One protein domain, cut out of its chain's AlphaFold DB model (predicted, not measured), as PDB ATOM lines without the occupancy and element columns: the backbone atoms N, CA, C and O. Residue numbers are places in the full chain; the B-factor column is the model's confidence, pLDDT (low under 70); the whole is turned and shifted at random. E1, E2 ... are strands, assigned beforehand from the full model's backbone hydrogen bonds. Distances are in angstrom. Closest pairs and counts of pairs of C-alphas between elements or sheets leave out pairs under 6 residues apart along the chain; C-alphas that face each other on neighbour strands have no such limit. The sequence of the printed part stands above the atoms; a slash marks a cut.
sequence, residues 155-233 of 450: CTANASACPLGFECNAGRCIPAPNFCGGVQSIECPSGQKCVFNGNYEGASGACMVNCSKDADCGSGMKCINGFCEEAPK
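AT A GLANCE: This is residues 155 to 233 of the 450 residues of an uncharacterized protein of Candidatus Micrarchaeota archaeon (UniProt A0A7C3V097). What does the model look like? It has little regular structure: three small hairpins, E1 with E2, E3 with E4 and E5 with E6, form a loose, elongated row joined by loops. What is printed? The 79 residues include six named strands, E1 to E6 in order, in three antiparallel two-stranded sheets; the class is all strand, with 25 residues in named elements. The radius of gyration of the C-alphas is 14.9 A, the spans 43 by 27 by 23 A.

IN THESE COORDINATES: Where is the first hairpin? E1, residues 166 to 169, begins at C-alpha (24.447, 4.477, 5.718); E2 is 172 to 175. And the others? E3 is 192 to 195, E4 205 to 209, 12.9 A long, E5 221 to 224, and E6 227 to 230, ending at C-alpha (48.579, 9.596, -1.934).

HOW THE PARTS SIT: Which atoms pair? Within hydrogen-bond range, each at 2.8 A, are N 167 and O 174, N 193 and O 208, N 222 and O 229. What lies between hairpins? E2 and E3 are apart; the closest C-alphas of E4 and E6, Val 209 and Cys 228, are 6.0 A apart.

THE WHOLE: Which links are long? E2 to E3 and E4 to E5, with no cut. Where is confidence low? 33 residues are under 70, among them 156 to 166.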
ATOM      1  N   CYS A 155      15.109   2.686  10.359       75.94
ATOM      2  CA  CYS A 155      16.024   2.745  11.500       75.94
ATOM      3  C   CYS A 155      15.390   3.523  12.658       75.94
ATOM      4  O   CYS A 155      14.682   4.497  12.452       75.94
ATOM      5  N   THR A 156      15.632   3.125  13.905       65.19
ATOM      6  CA  THR A 156      14.915   3.674  15.075       65.19
ATOM      7  C   THR A 156      15.750   4.655  15.908       65.19
ATOM      8  O   THR A 156      15.646   4.665  17.128       65.19
ATOM      9  N   ALA A 157      16.530   5.518  15.242       58.09
ATOM     10  CA  ALA A 157      17.290   6.652  15.805       58.09
ATOM     11  C   ALA A 157      18.762   6.436  16.225       58.09
ATOM     12  O   ALA A 157      19.392   7.400  16.649       58.09
ATOM     13  N   ASN A 158      19.364   5.255  16.036       54.56
ATOM     14  CA  ASN A 158      20.812   5.066  16.242       54.56
ATOM     15  C   ASN A 158      21.518   4.673  14.937       54.56
ATOM     16  O   ASN A 158      21.044   3.797  14.216       54.56
ATOM     17  N   ALA A 159      22.676   5.286  14.659       52.69
ATOM     18  CA  ALA A 159      23.501   5.023  13.469       52.69
ATOM     19  C   ALA A 159      23.924   3.545  13.321       52.69
ATOM     20  O   ALA A 159      24.198   3.088  12.220       52.69
ATOM     21  N   SER A 160      23.912   2.777  14.414       53.88
ATOM     22  CA  SER A 160      24.188   1.336  14.435       53.88
ATOM     23  C   SER A 160      23.059   0.457  13.881       53.88
ATOM     24  O   SER A 160      23.268  -0.741  13.713       53.88
ATOM     25  N   ALA A 161      21.877   1.017  13.597       67.56
ATOM     26  CA  ALA A 161      20.777   0.299  12.948       67.56
ATOM     27  C   ALA A 161      20.905   0.255  11.413       67.56
ATOM     28  O   ALA A 161      20.144  -0.456  10.763       67.56
ATOM     29  N   CYS A 162      21.846   1.009  10.838       66.06
ATOM     30  CA  CYS A 162      22.049   1.095   9.398       66.06
ATOM     31  C   CYS A 162      23.307   0.330   8.957       66.06
ATOM     32  O   CYS A 162      24.281   0.273   9.714       66.06
ATOM     33  N   PRO A 163      23.311  -0.272   7.749       65.38
ATOM     34  CA  PRO A 163      24.501  -0.912   7.196       65.38
ATOM     35  C   PRO A 163      25.691   0.053   7.125       65.38
ATOM     36  O   PRO A 163      25.512   1.268   7.022       65.38
ATOM     37  N   LEU A 164      26.914  -0.490   7.134       52.50
ATOM     38  CA  LEU A 164      28.122   0.312   6.931       52.50
ATOM     39  C   LEU A 164      27.995   1.143   5.647       52.50
ATOM     40  O   LEU A 164      27.744   0.608   4.571       52.50
ATOM     41  N   GLY A 165      28.177   2.454   5.789       55.75
ATOM     42  CA  GLY A 165      28.007   3.421   4.709       55.75
ATOM     43  C   GLY A 165      26.628   4.078   4.632       55.75
ATOM     44  O   GLY A 165      26.400   4.875   3.731       55.75
ATOM     45  N   PHE A 166      25.738   3.811   5.589       65.06
ATOM     46  CA  PHE A 166      24.447   4.477   5.718       65.06
ATOM     47  C   PHE A 166      24.278   5.072   7.122       65.06
ATOM     48  O   PHE A 166      24.706   4.487   8.114       65.06
ATOM     49  N   GLU A 167      23.636   6.233   7.215       73.06
ATOM     50  CA  GLU A 167      23.261   6.885   8.468       73.06
ATOM     51  C   GLU A 167      21.740   6.934   8.632       73.06
ATOM     52  O   GLU A 167      20.982   6.975   7.662       73.06
ATOM     53  N   CYS A 168      21.275   6.901   9.880       74.31
ATOM     54  CA  CYS A 168      19.851   6.942  10.176       74.31
ATOM     55  C   CYS A 168      19.337   8.384  10.138       74.31
ATOM     56  O   CYS A 168      19.656   9.170  11.029       74.31
ATOM     57  N   ASN A 169      18.503   8.720   9.153       74.69
ATOM     58  CA  ASN A 169      17.857  10.023   9.043       74.69
ATOM     59  C   ASN A 169      16.333   9.866   8.958       74.69
ATOM     60  O   ASN A 169      15.810   9.168   8.093       74.69
ATOM     61  N   ALA A 170      15.615  10.505   9.887       76.12
ATOM     62  CA  ALA A 170      14.150  10.523   9.948       76.12
ATOM     63  C   ALA A 170      13.486   9.134   9.887       76.12
ATOM     64  O   ALA A 170      12.429   8.955   9.285       76.12
ATOM     65  N   GLY A 171      14.104   8.138  10.521       73.81
ATOM     66  CA  GLY A 171      13.564   6.786  10.544       73.81
ATOM     67  C   GLY A 171      13.981   5.916   9.359       73.81
ATOM     68  O   GLY A 171      13.527   4.781   9.277       73.81
ATOM     69  N   ARG A 172      14.841   6.417   8.461       67.81
ATOM     70  CA  ARG A 172      15.279   5.737   7.239       67.81
ATOM     71  C   ARG A 172      16.803   5.740   7.126       67.81
ATOM     72  O   ARG A 172      17.429   6.758   7.413       67.81
ATOM     73  N   CYS A 173      17.418   4.638   6.698       67.00
ATOM     74  CA  CYS A 173      18.855   4.677   6.414       67.00
ATOM     75  C   CYS A 173      19.101   5.356   5.067       67.00
ATOM     76  O   CYS A 173      18.665   4.864   4.026       67.00
ATOM     77  N   ILE A 174      19.798   6.484   5.098       69.69
ATOM     78  CA  ILE A 174      20.280   7.200   3.916       69.69
ATOM     79  C   ILE A 174      21.782   6.951   3.765       69.69
ATOM     80  O   ILE A 174      22.429   6.651   4.767       69.69
ATOM     81  N   PRO A 175      22.362   7.026   2.558       58.59
ATOM     82  CA  PRO A 175      23.808   6.926   2.407       58.59
ATOM     83  C   PRO A 175      24.501   7.956   3.305       58.59
ATOM     84  O   PRO A 175      24.080   9.110   3.371       58.59
ATOM     85  N   ALA A 176      25.541   7.531   4.019       64.12
ATOM     86  CA  ALA A 176      26.368   8.419   4.824       64.12
ATOM     87  C   ALA A 176      26.945   9.534   3.925       64.12
ATOM     88  O   ALA A 176      27.141   9.296   2.730       64.12
ATOM     89  N   PRO A 177      27.287  10.720   4.462       59.09
ATOM     90  CA  PRO A 177      27.686  11.906   3.687       59.09
ATOM     91  C   PRO A 177      28.904  11.732   2.754       59.09
ATOM     92  O   PRO A 177      29.247  12.651   2.017       59.09
ATOM     93  N   ASN A 178      29.549  10.563   2.764       64.50
ATOM     94  CA  ASN A 178      30.661  10.206   1.889       64.50
ATOM     95  C   ASN A 178      30.224   9.472   0.603       64.50
ATOM     96  O   ASN A 178      31.093   9.081  -0.174       64.50
ATOM     97  N   PHE A 179      28.923   9.262   0.370       70.06
ATOM     98  CA  PHE A 179      28.390   8.622  -0.839       70.06
ATOM     99  C   PHE A 179      27.602   9.605  -1.708       70.06
ATOM    100  O   PHE A 179      26.956  10.523  -1.210       70.06
ATOM    101  N   CYS A 180      27.638   9.391  -3.020       77.06
ATOM    102  CA  CYS A 180      27.021  10.251  -4.029       77.06
ATOM    103  C   CYS A 180      26.499   9.440  -5.221       77.06
ATOM    104  O   CYS A 180      26.824   8.267  -5.362       77.06
ATOM    105  N   GLY A 181      25.710  10.048  -6.107       73.50
ATOM    106  CA  GLY A 181      25.210   9.395  -7.327       73.50
ATOM    107  C   GLY A 181      23.866   8.663  -7.198       73.50
ATOM    108  O   GLY A 181      23.087   8.929  -6.279       73.50
ATOM    109  N   GLY A 182      23.562   7.804  -8.180       69.50
ATOM    110  CA  GLY A 182      22.291   7.080  -8.320       69.50
ATOM    111  C   GLY A 182      21.194   7.888  -9.029       69.50
ATOM    112  O   GLY A 182      21.387   9.045  -9.399       69.50
ATOM    113  N   VAL A 183      19.997   7.306  -9.187       58.03
ATOM    114  CA  VAL A 183      18.836   7.971  -9.833       58.03
ATOM    115  C   VAL A 183      18.399   9.270  -9.142       58.03
ATOM    116  O   VAL A 183      17.757  10.112  -9.761       58.03
ATOM    117  N   GLN A 184      18.773   9.454  -7.872       60.59
ATOM    118  CA  GLN A 184      18.504  10.678  -7.111       60.59
ATOM    119  C   GLN A 184      19.617  11.729  -7.227       60.59
ATOM    120  O   GLN A 184      19.438  12.830  -6.719       60.59
ATOM    121  N   SER A 185      20.730  11.421  -7.910       66.69
ATOM    122  CA  SER A 185      21.853  12.343  -8.138       66.69
ATOM    123  C   SER A 185      22.330  13.027  -6.855       66.69
ATOM    124  O   SER A 185      22.448  14.247  -6.807       66.69
ATOM    125  N   ILE A 186      22.575  12.247  -5.795       75.75
ATOM    126  CA  ILE A 186      23.059  12.800  -4.524       75.75
ATOM    127  C   ILE A 186      24.410  13.480  -4.785       75.75
ATOM    128  O   ILE A 186      25.372  12.818  -5.185       75.75
ATOM    129  N   GLU A 187      24.461  14.801  -4.615       79.62
ATOM    130  CA  GLU A 187      25.670  15.604  -4.804       79.62
ATOM    131  C   GLU A 187      26.570  15.543  -3.570       79.62
ATOM    132  O   GLU A 187      26.106  15.425  -2.434       79.62
ATOM    133  N   CYS A 188      27.877  15.645  -3.796       81.19
ATOM    134  CA  CYS A 188      28.839  15.693  -2.708       81.19
ATOM    135  C   CYS A 188      28.830  17.048  -1.988       81.19
ATOM    136  O   CYS A 188      28.551  18.073  -2.615       81.19
ATOM    137  N   PRO A 189      29.212  17.084  -0.698       78.94
ATOM    138  CA  PRO A 189      29.446  18.332   0.018       78.94
ATOM    139  C   PRO A 189      30.445  19.249  -0.707       78.94
ATOM    140  O   PRO A 189      31.331  18.788  -1.432       78.94
ATOM    141  N   SER A 190      30.342  20.561  -0.471       79.19
ATOM    142  CA  SER A 190      31.249  21.562  -1.048       79.19
ATOM    143  C   SER A 190      32.723  21.181  -0.879       79.19
ATOM    144  O   SER A 190      33.177  20.891   0.227       79.19
ATOM    145  N   GLY A 191      33.479  21.223  -1.979       74.25
ATOM    146  CA  GLY A 191      34.894  20.833  -2.009       74.25
ATOM    147  C   GLY A 191      35.138  19.352  -2.313       74.25
ATOM    148  O   GLY A 191      36.290  18.936  -2.395       74.25
ATOM    149  N   GLN A 192      34.087  18.559  -2.526       82.25
ATOM    150  CA  GLN A 192      34.196  17.163  -2.935       82.25
ATOM    151  C   GLN A 192      33.548  16.931  -4.308       82.25
ATOM    152  O   GLN A 192      32.645  17.654  -4.727       82.25
ATOM    153  N   LYS A 193      34.030  15.922  -5.033       82.44
ATOM    154  CA  LYS A 193      33.513  15.486  -6.329       82.44
ATOM    155  C   LYS A 193      33.146  14.011  -6.251       82.44
ATOM    156  O   LYS A 193      33.869  13.214  -5.657       82.44
ATOM    157  N   CYS A 194      32.023  13.666  -6.870       79.62
ATOM    158  CA  CYS A 194      31.560  12.292  -6.902       79.62
ATOM    159  C   CYS A 194      32.419  11.451  -7.844       79.62
ATOM    160  O   CYS A 194      32.512  11.750  -9.039       79.62
ATOM    161  N   VAL A 195      33.031  10.401  -7.308       75.81
ATOM    162  CA  VAL A 195      33.800   9.407  -8.059       75.81
ATOM    163  C   VAL A 195      32.970   8.132  -8.133       75.81
ATOM    164  O   VAL A 195      32.320   7.772  -7.159       75.81
ATOM    165  N   PHE A 196      32.956   7.465  -9.290       69.31
ATOM    166  CA  PHE A 196      32.114   6.286  -9.561       69.31
ATOM    167  C   PHE A 196      30.597   6.565  -9.586       69.31
ATOM    168  O   PHE A 196      29.795   5.734  -9.169       69.31
ATOM    169  N   ASN A 197      30.179   7.729 -10.099       67.19
ATOM    170  CA  ASN A 197      28.756   8.018 -10.299       67.19
ATOM    171  C   ASN A 197      28.168   7.165 -11.444       67.19
ATOM    172  O   ASN A 197      28.681   7.198 -12.564       67.19
ATOM    173  N   GLY A 198      27.078   6.446 -11.172       59.59
ATOM    174  CA  GLY A 198      26.269   5.742 -12.168       59.59
ATOM    175  C   GLY A 198      24.818   6.235 -12.159       59.59
ATOM    176  O   GLY A 198      24.278   6.583 -11.112       59.59
ATOM    177  N   ASN A 199      24.167   6.226 -13.327       59.53
ATOM    178  CA  ASN A 199      22.776   6.681 -13.504       59.53
ATOM    179  C   ASN A 199      21.727   5.565 -13.310       59.53
ATOM    180  O   ASN A 199      20.615   5.673 -13.821       59.53
ATOM    181  N   TYR A 200      22.065   4.476 -12.622       61.47
ATOM    182  CA  TYR A 200      21.153   3.353 -12.400       61.47
ATOM    183  C   TYR A 200      20.794   3.201 -10.920       61.47
ATOM    184  O   TYR A 200      21.463   3.722 -10.024       61.47
ATOM    185  N   GLU A 201      19.686   2.510 -10.668       43.25
ATOM    186  CA  GLU A 201      19.177   2.244  -9.328       43.25
ATOM    187  C   GLU A 201      20.182   1.360  -8.567       43.25
ATOM    188  O   GLU A 201      20.513   0.261  -9.006       43.25
ATOM    189  N   GLY A 202      20.746   1.884  -7.472       53.78
ATOM    190  CA  GLY A 202      21.784   1.210  -6.678       53.78
ATOM    191  C   GLY A 202      23.233   1.625  -6.966       53.78
ATOM    192  O   GLY A 202      24.132   1.155  -6.274       53.78
ATOM    193  N   ALA A 203      23.491   2.519  -7.927       58.06
ATOM    194  CA  ALA A 203      24.823   3.099  -8.092       58.06
ATOM    195  C   ALA A 203      25.145   4.058  -6.930       58.06
ATOM    196  O   ALA A 203      24.488   5.088  -6.782       58.06
ATOM    197  N   SER A 204      26.160   3.739  -6.125       66.31
ATOM    198  CA  SER A 204      26.745   4.654  -5.143       66.31
ATOM    199  C   SER A 204      28.197   4.956  -5.513       66.31
ATOM    200  O   SER A 204      29.083   4.109  -5.443       66.31
ATOM    201  N   GLY A 205      28.436   6.192  -5.933       75.06
ATOM    202  CA  GLY A 205      29.760   6.783  -5.970       75.06
ATOM    203  C   GLY A 205      30.238   7.177  -4.572       75.06
ATOM    204  O   GLY A 205      29.463   7.220  -3.613       75.06
ATOM    205  N   ALA A 206      31.523   7.491  -4.464       77.75
ATOM    206  CA  ALA A 206      32.144   8.021  -3.258       77.75
ATOM    207  C   ALA A 206      32.520   9.492  -3.457       77.75
ATOM    208  O   ALA A 206      33.046   9.881  -4.503       77.75
ATOM    209  N   CYS A 207      32.278  10.314  -2.443       79.62
ATOM    210  CA  CYS A 207      32.709  11.699  -2.445       79.62
ATOM    211  C   CYS A 207      34.190  11.796  -2.095       79.62
ATOM    212  O   CYS A 207      34.604  11.468  -0.985       79.62
ATOM    213  N   MET A 208      34.990  12.264  -3.051       78.88
ATOM    214  CA  MET A 208      36.419  12.498  -2.858       78.88
ATOM    215  C   MET A 208      36.717  13.990  -2.853       78.88
ATOM    216  O   MET A 208      36.083  14.755  -3.577       78.88
ATOM    217  N   VAL A 209      37.693  14.415  -2.048       83.62
ATOM    218  CA  VAL A 209      38.140  15.814  -2.011       83.62
ATOM    219  C   VAL A 209      38.692  16.203  -3.381       83.62
ATOM    220  O   VAL A 209      39.599  15.556  -3.909       83.62
ATOM    221  N   ASN A 210      38.107  17.249  -3.956       87.75
ATOM    222  CA  ASN A 210      38.554  17.838  -5.208       87.75
ATOM    223  C   ASN A 210      39.692  18.819  -4.915       87.75
ATOM    224  O   ASN A 210      39.682  19.505  -3.892       87.75
ATOM    225  N   CYS A 211      40.646  18.919  -5.828       89.00
ATOM    226  CA  CYS A 211      41.788  19.805  -5.681       89.00
ATOM    227  C   CYS A 211      42.151  20.470  -7.007       89.00
ATOM    228  O   CYS A 211      41.913  19.948  -8.093       89.00
ATOM    229  N   SER A 212      42.763  21.645  -6.906       90.44
ATOM    230  CA  SER A 212      43.392  22.355  -8.022       90.44
ATOM    231  C   SER A 212      44.920  22.383  -7.906       90.44
ATOM    232  O   SER A 212      45.618  22.581  -8.900       90.44
ATOM    233  N   LYS A 213      45.443  22.176  -6.693       91.81
ATOM    234  CA  LYS A 213      46.869  22.140  -6.343       91.81
ATOM    235  C   LYS A 213      47.084  21.274  -5.101       91.81
ATOM    236  O   LYS A 213      46.169  21.098  -4.304       91.81
ATOM    237  N   ASP A 214      48.314  20.812  -4.888       88.75
ATOM    238  CA  ASP A 214      48.687  19.967  -3.738       88.75
ATOM    239  C   ASP A 214      48.350  20.597  -2.379       88.75
ATOM    240  O   ASP A 214      48.027  19.892  -1.435       88.75
ATOM    241  N   ALA A 215      48.375  21.930  -2.276       89.12
ATOM    242  CA  ALA A 215      48.023  22.643  -1.044       89.12
ATOM    243  C   ALA A 215      46.528  22.562  -0.683       89.12
ATOM    244  O   ALA A 215      46.164  22.883   0.447       89.12
ATOM    245  N   ASP A 216      45.675  22.167  -1.632       89.50
ATOM    246  CA  ASP A 216      44.262  21.888  -1.367       89.50
ATOM    247  C   ASP A 216      44.093  20.501  -0.712       89.50
ATOM    248  O   ASP A 216      43.038  20.199  -0.155       89.50
ATOM    249  N   CYS A 217      45.139  19.666  -0.754       85.81
ATOM    250  CA  CYS A 217      45.178  18.343  -0.155       85.81
ATOM    251  C   CYS A 217      45.806  18.382   1.246       85.81
ATOM    252  O   CYS A 217      46.747  19.127   1.520       85.81
ATOM    253  N   GLY A 218      45.268  17.570   2.163       83.00
ATOM    254  CA  GLY A 218      45.833  17.407   3.505       83.00
ATOM    255  C   GLY A 218      47.247  16.811   3.484       83.00
ATOM    256  O   GLY A 218      47.714  16.296   2.469       83.00
ATOM    257  N   SER A 219      47.938  16.861   4.625       80.31
ATOM    258  CA  SER A 219      49.310  16.358   4.778       80.31
ATOM    259  C   SER A 219      49.484  14.935   4.222       80.31
ATOM    260  O   SER A 219      48.805  14.016   4.669       80.31
ATOM    261  N   GLY A 220      50.427  14.749   3.290       78.56
ATOM    262  CA  GLY A 220      50.757  13.443   2.693       78.56
ATOM    263  C   GLY A 220      50.047  13.115   1.372       78.56
ATOM    264  O   GLY A 220      50.391  12.120   0.739       78.56
ATOM    265  N   MET A 221      49.122  13.963   0.922       84.81
ATOM    266  CA  MET A 221      48.361  13.782  -0.318       84.81
ATOM    267  C   MET A 221      48.799  14.809  -1.375       84.81
ATOM    268  O   MET A 221      49.194  15.925  -1.039       84.81
ATOM    269  N   LYS A 222      48.732  14.444  -2.655       87.94
ATOM    270  CA  LYS A 222      48.995  15.320  -3.804       87.94
ATOM    271  C   LYS A 222      47.772  15.417  -4.695       87.94
ATOM    272  O   LYS A 222      46.963  14.496  -4.757       87.94
ATOM    273  N   CYS A 223      47.659  16.534  -5.398       90.44
ATOM    274  CA  CYS A 223      46.588  16.744  -6.346       90.44
ATOM    275  C   CYS A 223      46.933  16.100  -7.688       90.44
ATOM    276  O   CYS A 223      47.752  16.616  -8.450       90.44
ATOM    277  N   ILE A 224      46.294  14.975  -7.986       86.00
ATOM    278  CA  ILE A 224      46.505  14.200  -9.206       86.00
ATOM    279  C   ILE A 224      45.185  14.184  -9.974       86.00
ATOM    280  O   ILE A 224      44.157  13.753  -9.469       86.00
ATOM    281  N   ASN A 225      45.187  14.728 -11.196       86.12
ATOM    282  CA  ASN A 225      44.004  14.789 -12.069       86.12
ATOM    283  C   ASN A 225      42.742  15.409 -11.422       86.12
ATOM    284  O   ASN A 225      41.617  15.071 -11.789       86.12
ATOM    285  N   GLY A 226      42.928  16.340 -10.482       86.00
ATOM    286  CA  GLY A 226      41.837  16.998  -9.759       86.00
ATOM    287  C   GLY A 226      41.353  16.255  -8.511       86.00
ATOM    288  O   GLY A 226      40.351  16.648  -7.925       86.00
ATOM    289  N   PHE A 227      42.047  15.203  -8.078       85.94
ATOM    290  CA  PHE A 227      41.728  14.468  -6.858       85.94
ATOM    291  C   PHE A 227      42.934  14.410  -5.928       85.94
ATOM    292  O   PHE A 227      44.076  14.305  -6.374       85.94
ATOM    293  N   CYS A 228      42.684  14.496  -4.624       84.56
ATOM    294  CA  CYS A 228      43.729  14.258  -3.641       84.56
ATOM    295  C   CYS A 228      43.999  12.756  -3.549       84.56
ATOM    296  O   CYS A 228      43.177  12.006  -3.022       84.56
ATOM    297  N   GLU A 229      45.155  12.338  -4.044       85.12
ATOM    298  CA  GLU A 229      45.658  10.967  -3.985       85.12
ATOM    299  C   GLU A 229      46.919  10.919  -3.116       85.12
ATOM    300  O   GLU A 229      47.577  11.941  -2.901       85.12
ATOM    301  N   GLU A 230      47.283   9.745  -2.600       81.31
ATOM    302  CA  GLU A 230      48.579   9.596  -1.934       81.31
ATOM    303  C   GLU A 230      49.697   9.912  -2.931       81.31
ATOM    304  O   GLU A 230      49.653   9.503  -4.094       81.31
ATOM    305  N   ALA A 231      50.702  10.678  -2.493       71.06
ATOM    306  CA  ALA A 231      51.816  11.029  -3.362       71.06
ATOM    307  C   ALA A 231      52.439   9.747  -3.958       71.06
ATOM    308  O   ALA A 231      52.743   8.828  -3.190       71.06
ATOM    309  N   PRO A 232      52.661   9.671  -5.288       64.75
ATOM    310  CA  PRO A 232      53.240   8.490  -5.909       64.75
ATOM    311  C   PRO A 232      54.560   8.164  -5.222       64.75
ATOM    312  O   PRO A 232      55.393   9.052  -5.000       64.75
ATOM    313  N   LYS A 233      54.712   6.893  -4.843       63.06
ATOM    314  CA  LYS A 233      55.907   6.399  -4.165       63.06
ATOM    315  C   LYS A 233      57.135   6.742  -5.004       63.06
ATOM    316  O   LYS A 233      57.137   6.575  -6.221       63.06
TER     317      LYS A 233